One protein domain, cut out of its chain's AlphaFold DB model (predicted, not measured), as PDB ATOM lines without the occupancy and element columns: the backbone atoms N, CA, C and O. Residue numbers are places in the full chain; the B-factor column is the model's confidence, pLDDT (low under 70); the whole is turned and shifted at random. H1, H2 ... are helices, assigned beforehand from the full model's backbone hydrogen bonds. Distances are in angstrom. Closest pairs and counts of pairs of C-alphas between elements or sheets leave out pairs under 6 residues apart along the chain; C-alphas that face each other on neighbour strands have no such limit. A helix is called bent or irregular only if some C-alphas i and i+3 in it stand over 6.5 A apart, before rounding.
ATOM      1  N   PRO A 280     -31.946 -38.226  -2.897       83.00
ATOM      2  CA  PRO A 280     -30.957 -37.680  -3.822       83.00
ATOM      3  C   PRO A 280     -31.385 -37.840  -5.290       83.00
ATOM      4  O   PRO A 280     -31.745 -38.935  -5.727       83.00
ATOM      5  N   THR A 281     -31.319 -36.756  -6.067       78.94
ATOM      6  CA  THR A 281     -31.774 -36.725  -7.470       78.94
ATOM      7  C   THR A 281     -31.073 -37.758  -8.347       78.94
ATOM      8  O   THR A 281     -31.721 -38.376  -9.195       78.94
ATOM      9  N   ASP A 282     -29.773 -37.971  -8.141       79.88
ATOM     10  CA  ASP A 282     -28.985 -38.933  -8.917       79.88
ATOM     11  C   ASP A 282     -29.442 -40.365  -8.638       79.88
ATOM     12  O   ASP A 282     -29.660 -41.142  -9.568       79.88
ATOM     13  N   LEU A 283     -29.705 -40.682  -7.366       78.19
ATOM     14  CA  LEU A 283     -30.258 -41.972  -6.965       78.19
ATOM     15  C   LEU A 283     -31.660 -42.173  -7.550       78.19
ATOM     16  O   LEU A 283     -31.951 -43.228  -8.108       78.19
ATOM     17  N   LEU A 284     -32.528 -41.162  -7.485       78.75
ATOM     18  CA  LEU A 284     -33.875 -41.258  -8.046       78.75
ATOM     19  C   LEU A 284     -33.849 -41.430  -9.573       78.75
ATOM     20  O   LEU A 284     -34.649 -42.182 -10.130       78.75
ATOM     21  N   SER A 285     -32.923 -40.756 -10.255       78.12
ATOM     22  CA  SER A 285     -32.738 -40.871 -11.705       78.12
ATOM     23  C   SER A 285     -32.234 -42.259 -12.093       78.12
ATOM     24  O   SER A 285     -32.770 -42.861 -13.019       78.12
ATOM     25  N   LEU A 286     -31.284 -42.807 -11.332       75.94
ATOM     26  CA  LEU A 286     -30.793 -44.173 -11.502       75.94
ATOM     27  C   LEU A 286     -31.909 -45.204 -11.301       75.94
ATOM     28  O   LEU A 286     -32.131 -46.059 -12.153       75.94
ATOM     29  N   LEU A 287     -32.660 -45.092 -10.204       73.81
ATOM     30  CA  LEU A 287     -33.714 -46.045  -9.849       73.81
ATOM     31  C   LEU A 287     -34.916 -45.996 -10.792       73.81
ATOM     32  O   LEU A 287     -35.654 -46.972 -10.892       73.81
ATOM     33  N   THR A 288     -35.135 -44.879 -11.478       73.25
ATOM     34  CA  THR A 288     -36.226 -44.747 -12.453       73.25
ATOM     35  C   THR A 288     -35.820 -45.111 -13.876       73.25
ATOM     36  O   THR A 288     -36.684 -45.099 -14.754       73.25
ATOM     37  N   ASN A 289     -34.555 -45.474 -14.106       72.38
ATOM     38  CA  ASN A 289     -34.121 -46.020 -15.383       72.38
ATOM     39  C   ASN A 289     -34.723 -47.425 -15.582       72.38
ATOM     40  O   ASN A 289     -34.554 -48.303 -14.737       72.38
ATOM     41  N   SER A 290     -35.445 -47.624 -16.688       64.81
ATOM     42  CA  SER A 290     -36.040 -48.914 -17.058       64.81
ATOM     43  C   SER A 290     -34.993 -50.003 -17.257       64.81
ATOM     44  O   SER A 290     -35.240 -51.138 -16.852       64.81
ATOM     45  N   ASP A 291     -33.823 -49.643 -17.788       66.94
ATOM     46  CA  ASP A 291     -32.747 -50.576 -18.141       66.94
ATOM     47  C   ASP A 291     -32.250 -51.346 -16.908       66.94
ATOM     48  O   ASP A 291     -31.939 -52.534 -16.983       66.94
ATOM     49  N   LEU A 292     -32.310 -50.706 -15.729       66.56
ATOM     50  CA  LEU A 292     -31.972 -51.317 -14.440       66.56
ATOM     51  C   LEU A 292     -32.761 -52.616 -14.180       66.56
ATOM     52  O   LEU A 292     -32.259 -53.537 -13.541       66.56
ATOM     53  N   TYR A 293     -34.004 -52.693 -14.665       66.94
ATOM     54  CA  TYR A 293     -34.932 -53.802 -14.410       66.94
ATOM     55  C   TYR A 293     -35.083 -54.759 -15.597       66.94
ATOM     56  O   TYR A 293     -35.834 -55.737 -15.502       66.94
ATOM     57  N   GLU A 294     -34.444 -54.468 -16.729       64.25
ATOM     58  CA  GLU A 294     -34.535 -55.283 -17.941       64.25
ATOM     59  C   GLU A 294     -33.357 -56.240 -18.074       64.25
ATOM     60  O   GLU A 294     -33.576 -57.417 -18.358       64.25
ATOM     61  N   ASP A 295     -32.148 -55.785 -17.755       58.94
ATOM     62  CA  ASP A 295     -30.948 -56.576 -18.016       58.94
ATOM     63  C   ASP A 295     -30.675 -57.639 -16.944       58.94
ATOM     64  O   ASP A 295     -29.890 -58.555 -17.174       58.94
ATOM     65  N   GLY A 296     -31.288 -57.538 -15.755       57.91
ATOM     66  CA  GLY A 296     -31.085 -58.471 -14.631       57.91
ATOM     67  C   GLY A 296     -29.641 -58.544 -14.104       57.91
ATOM     68  O   GLY A 296     -29.353 -59.327 -13.201       57.91
ATOM     69  N   LEU A 297     -28.743 -57.738 -14.676       57.56
ATOM     70  CA  LEU A 297     -27.305 -57.709 -14.423       57.56
ATOM     71  C   LEU A 297     -26.885 -56.503 -13.582       57.56
ATOM     72  O   LEU A 297     -25.821 -56.535 -12.966       57.56
ATOM     73  N   THR A 298     -27.685 -55.433 -13.547       66.94
ATOM     74  CA  THR A 298     -27.347 -54.258 -12.742       66.94
ATOM     75  C   THR A 298     -27.684 -54.516 -11.281       66.94
ATOM     76  O   THR A 298     -28.847 -54.532 -10.882       66.94
ATOM     77  N   ILE A 299     -26.640 -54.710 -10.480       72.31
ATOM     78  CA  ILE A 299     -26.732 -54.847  -9.031       72.31
ATOM     79  C   ILE A 299     -26.153 -53.576  -8.410       72.31
ATOM     80  O   ILE A 299     -25.020 -53.191  -8.695       72.31
ATOM     81  N   LEU A 300     -26.947 -52.905  -7.580       78.38
ATOM     82  CA  LEU A 300     -26.524 -51.726  -6.835       78.38
ATOM     83  C   LEU A 300     -25.823 -52.163  -5.549       78.38
ATOM     84  O   LEU A 300     -26.332 -53.003  -4.808       78.38
ATOM     85  N   HIS A 301     -24.672 -51.572  -5.254       82.88
ATOM     86  CA  HIS A 301     -24.038 -51.771  -3.956       82.88
ATOM     87  C   HIS A 301     -24.855 -51.056  -2.866       82.88
ATOM     88  O   HIS A 301     -25.399 -49.971  -3.100       82.88
ATOM     89  N   SER A 302     -24.966 -51.632  -1.669       80.38
ATOM     90  CA  SER A 302     -25.801 -51.077  -0.593       80.38
ATOM     91  C   SER A 302     -25.398 -49.665  -0.155       80.38
ATOM     92  O   SER A 302     -26.265 -48.890   0.255       80.38
ATOM     93  N   SER A 303     -24.134 -49.281  -0.353       82.94
ATOM     94  CA  SER A 303     -23.648 -47.912  -0.118       82.94
ATOM     95  C   SER A 303     -24.324 -46.844  -0.990       82.94
ATOM     96  O   SER A 303     -24.380 -45.685  -0.588       82.94
ATOM     97  N   CYS A 304     -24.927 -47.201  -2.136       78.50
ATOM     98  CA  CYS A 304     -25.745 -46.275  -2.936       78.50
ATOM     99  C   CYS A 304     -26.962 -45.730  -2.166       78.50
ATOM    100  O   CYS A 304     -27.568 -44.748  -2.592       78.50
ATOM    101  N   PHE A 305     -27.328 -46.375  -1.057       79.00
ATOM    102  CA  PHE A 305     -28.464 -46.021  -0.214       79.00
ATOM    103  C   PHE A 305     -28.036 -45.422   1.133       79.00
ATOM    104  O   PHE A 305     -28.883 -45.182   1.993       79.00
ATOM    105  N   GLU A 306     -26.747 -45.154   1.351       79.12
ATOM    106  CA  GLU A 306     -26.306 -44.431   2.544       79.12
ATOM    107  C   GLU A 306     -26.887 -43.009   2.561       79.12
ATOM    108  O   GLU A 306     -26.849 -42.282   1.571       79.12
ATOM    109  N   GLY A 307     -27.462 -42.609   3.698       77.94
ATOM    110  CA  GLY A 307     -28.053 -41.279   3.869       77.94
ATOM    111  C   GLY A 307     -29.449 -41.093   3.264       77.94
ATOM    112  O   GLY A 307     -29.988 -39.990   3.354       77.94
ATOM    113  N   VAL A 308     -30.069 -42.137   2.695       80.94
ATOM    114  CA  VAL A 308     -31.472 -42.050   2.255       80.94
ATOM    115  C   VAL A 308     -32.431 -42.032   3.456       80.94
ATOM    116  O   VAL A 308     -32.153 -42.657   4.484       80.94
ATOM    117  N   PRO A 309     -33.589 -41.358   3.354       80.25
ATOM    118  CA  PRO A 309     -34.571 -41.322   4.434       80.25
ATOM    119  C   PRO A 309     -35.064 -42.718   4.834       80.25
ATOM    120  O   PRO A 309     -35.279 -43.570   3.974       80.25
ATOM    121  N   ALA A 310     -35.362 -42.935   6.119       82.19
ATOM    122  CA  ALA A 310     -35.834 -44.235   6.622       82.19
ATOM    123  C   ALA A 310     -37.083 -44.752   5.883       82.19
ATOM    124  O   ALA A 310     -37.160 -45.923   5.533       82.19
ATOM    125  N   TRP A 311     -38.032 -43.870   5.549       80.81
ATOM    126  CA  TRP A 311     -39.214 -44.261   4.772       80.81
ATOM    127  C   TRP A 311     -38.855 -44.763   3.362       80.81
ATOM    128  O   TRP A 311     -39.541 -45.645   2.837       80.81
ATOM    129  N   PHE A 312     -37.788 -44.216   2.768       76.69
ATOM    130  CA  PHE A 312     -37.252 -44.631   1.475       76.69
ATOM    131  C   PHE A 312     -36.473 -45.949   1.599       76.69
ATOM    132  O   PHE A 312     -36.560 -46.841   0.760       76.69
ATOM    133  N   TYR A 313     -35.762 -46.138   2.702       76.06
ATOM    134  CA  TYR A 313     -35.123 -47.413   2.990       76.06
ATOM    135  C   TYR A 313     -36.164 -48.537   3.162       76.06
ATOM    136  O   TYR A 313     -36.149 -49.535   2.444       76.06
ATOM    137  N   ASP A 314     -37.145 -48.342   4.041       75.88
ATOM    138  CA  ASP A 314     -38.132 -49.370   4.391       75.88
ATOM    139  C   ASP A 314     -39.015 -49.788   3.214       75.88
ATOM    140  O   ASP A 314     -39.432 -50.942   3.128       75.88
ATOM    141  N   THR A 315     -39.307 -48.851   2.308       73.19
ATOM    142  CA  THR A 315     -40.221 -49.107   1.190       73.19
ATOM    143  C   THR A 315     -39.474 -49.592  -0.055       73.19
ATOM    144  O   THR A 315     -39.951 -50.498  -0.723       73.19
ATOM    145  N   PHE A 316     -38.289 -49.051  -0.360       77.44
ATOM    146  CA  PHE A 316     -37.643 -49.235  -1.665       77.44
ATOM    147  C   PHE A 316     -36.430 -50.158  -1.582       77.44
ATOM    148  O   PHE A 316     -36.300 -51.070  -2.396       77.44
ATOM    149  N   TYR A 317     -35.562 -49.990  -0.576       75.00
ATOM    150  CA  TYR A 317     -34.409 -50.881  -0.390       75.00
ATOM    151  C   TYR A 317     -34.874 -52.319  -0.132       75.00
ATOM    152  O   TYR A 317     -34.335 -53.253  -0.721       75.00
ATOM    153  N   GLN A 318     -35.915 -52.514   0.683       73.31
ATOM    154  CA  GLN A 318     -36.462 -53.852   0.947       73.31
ATOM    155  C   GLN A 318     -37.093 -54.489  -0.295       73.31
ATOM    156  O   GLN A 318     -36.923 -55.690  -0.523       73.31
ATOM    157  N   GLU A 319     -37.779 -53.695  -1.122       76.44
ATOM    158  CA  GLU A 319     -38.275 -54.144  -2.423       76.44
ATOM    159  C   GLU A 319     -37.101 -54.588  -3.306       76.44
ATOM    160  O   GLU A 319     -37.036 -55.749  -3.702       76.44
ATOM    161  N   LEU A 320     -36.111 -53.728  -3.533       76.38
ATOM    162  CA  LEU A 320     -34.957 -54.038  -4.382       76.38
ATOM    163  C   LEU A 320     -34.143 -55.239  -3.870       76.38
ATOM    164  O   LEU A 320     -33.751 -56.101  -4.661       76.38
ATOM    165  N   LYS A 321     -33.949 -55.360  -2.551       76.75
ATOM    166  CA  LYS A 321     -33.263 -56.494  -1.914       76.75
ATOM    167  C   LYS A 321     -34.019 -57.805  -2.119       76.75
ATOM    168  O   LYS A 321     -33.401 -58.815  -2.453       76.75
ATOM    169  N   LYS A 322     -35.353 -57.800  -1.998       77.25
ATOM    170  CA  LYS A 322     -36.200 -58.977  -2.272       77.25
ATOM    171  C   LYS A 322     -36.012 -59.497  -3.700       77.25
ATOM    172  O   LYS A 322     -36.036 -60.707  -3.912       77.25
ATOM    173  N   PHE A 323     -35.805 -58.597  -4.657       73.88
ATOM    174  CA  PHE A 323     -35.580 -58.938  -6.063       73.88
ATOM    175  C   PHE A 323     -34.094 -59.062  -6.442       73.88
ATOM    176  O   PHE A 323     -33.789 -59.223  -7.617       73.88
ATOM    177  N   LYS A 324     -33.184 -59.073  -5.455       76.94
ATOM    178  CA  LYS A 324     -31.729 -59.239  -5.633       76.94
ATOM    179  C   LYS A 324     -31.069 -58.171  -6.518       76.94
ATOM    180  O   LYS A 324     -30.031 -58.427  -7.114       76.94
ATOM    181  N   PHE A 325     -31.632 -56.965  -6.553       77.50
ATOM    182  CA  PHE A 325     -31.010 -55.809  -7.210       77.50
ATOM    183  C   PHE A 325     -29.957 -55.116  -6.336       77.50
ATOM    184  O   PHE A 325     -29.358 -54.139  -6.772       77.50
ATOM    185  N   ILE A 326     -29.749 -55.584  -5.100       77.56
ATOM    186  CA  ILE A 326     -28.789 -55.010  -4.155       77.56
ATOM    187  C   ILE A 326     -27.817 -56.086  -3.676       77.56
ATOM    188  O   ILE A 326     -28.248 -57.188  -3.330       77.56
ATOM    189  N   THR A 327     -26.535 -55.730  -3.609       78.00
ATOM    190  CA  THR A 327     -25.464 -56.535  -3.009       78.00
ATOM    191  C   THR A 327     -24.770 -55.778  -1.880       78.00
ATOM    192  O   THR A 327     -24.649 -54.553  -1.923       78.00
ATOM    193  N   ASP A 328     -24.326 -56.532  -0.876       77.69
ATOM    194  CA  ASP A 328     -23.392 -56.073   0.159       77.69
ATOM    195  C   ASP A 328     -21.944 -56.529  -0.155       77.69
ATOM    196  O   ASP A 328     -21.011 -56.165   0.558       77.69
TER     197      ASP A 328
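What this domain is: This is residues 280 to 328 of the 330 residues of the protein "Glycosyltransferase involved in cell wall biogenesis" of Synechococcus sp. (strain WH7805) (UniProt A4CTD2). The chain folds back on itself in three legs with few contacts between its helices: out along H1 and the short H2, back through the unnamed residues 294 to 301 to the short H3, and out again along H4, the longest helix. After H4 the tail folds back beside the returning leg, where residues 326 to 327 pair with residues 300 to 301. The printed part has 49 residues with four named helices, H1, H2, H3 and H4 in that order, and no named strand; its class is all helix. The whole is compact, with a radius of gyration of the C-alphas of 10.3 A, and spans 28 by 21 by 17 A.

Where its parts are: H1 is residues 281 to 287, beginning at C-alpha 281 at (-31.774, -36.725, -7.470), and is 9.8 A long from first to last C-alpha. H2 is residues 290 to 293, 5.7 A long. H3 is residues 302 to 305, also 5.7 A long, with C-alpha 302 at (-25.801, -51.077, -0.593). H4 is residues 310 to 322, 17.2 A long, ending at C-alpha 322 at (-36.200, -58.977, -2.272). H4 is neither bent nor irregular, but only just: C-alphas 314 and 317 are 6.2 A apart.

How they stand to each other: H1 and H2 are close but not clearly touching; their closest C-alphas, those of Leu 286 and Leu 292, are 7.8 A apart. H2 and H3 are apart. H1 and H3 are close but not clearly touching, with the closest C-alphas, those of Leu 283 and Cys 304, 7.4 A apart. H3 and H4 are near each other, close but not clearly touching: their closest C-alphas, those of Phe 305 and Tyr 313, are 7.5 A apart. H4 is apart from both H1 and H2. Outside the helices, residues 300 to 301 pair with residues 326 to 327, parallel. In H1 every O i to N i+4 pair is within hydrogen-bond range, and in H4 7 of 9 are; H2 and H3 are too short for such a pair, and each has 1 O i to N i+3 pair, within range.

The domain as a whole: The two C-alphas farthest apart, those of Asp 295 and Ala 310, are 28.0 A apart, and the first and last printed C-alphas, those of Pro 280 and Asp 328, are 20.3 A apart. The printed part has no cut. The links from H1 to H2 and from H3 to H4 are tight, the link from H2 to H3 is short with 8 residues, and no link is long. The mean pLDDT of the printed part is 75.0, and residues 290 to 298, of which 290 to 293 belong to H2, are under 70 in this model.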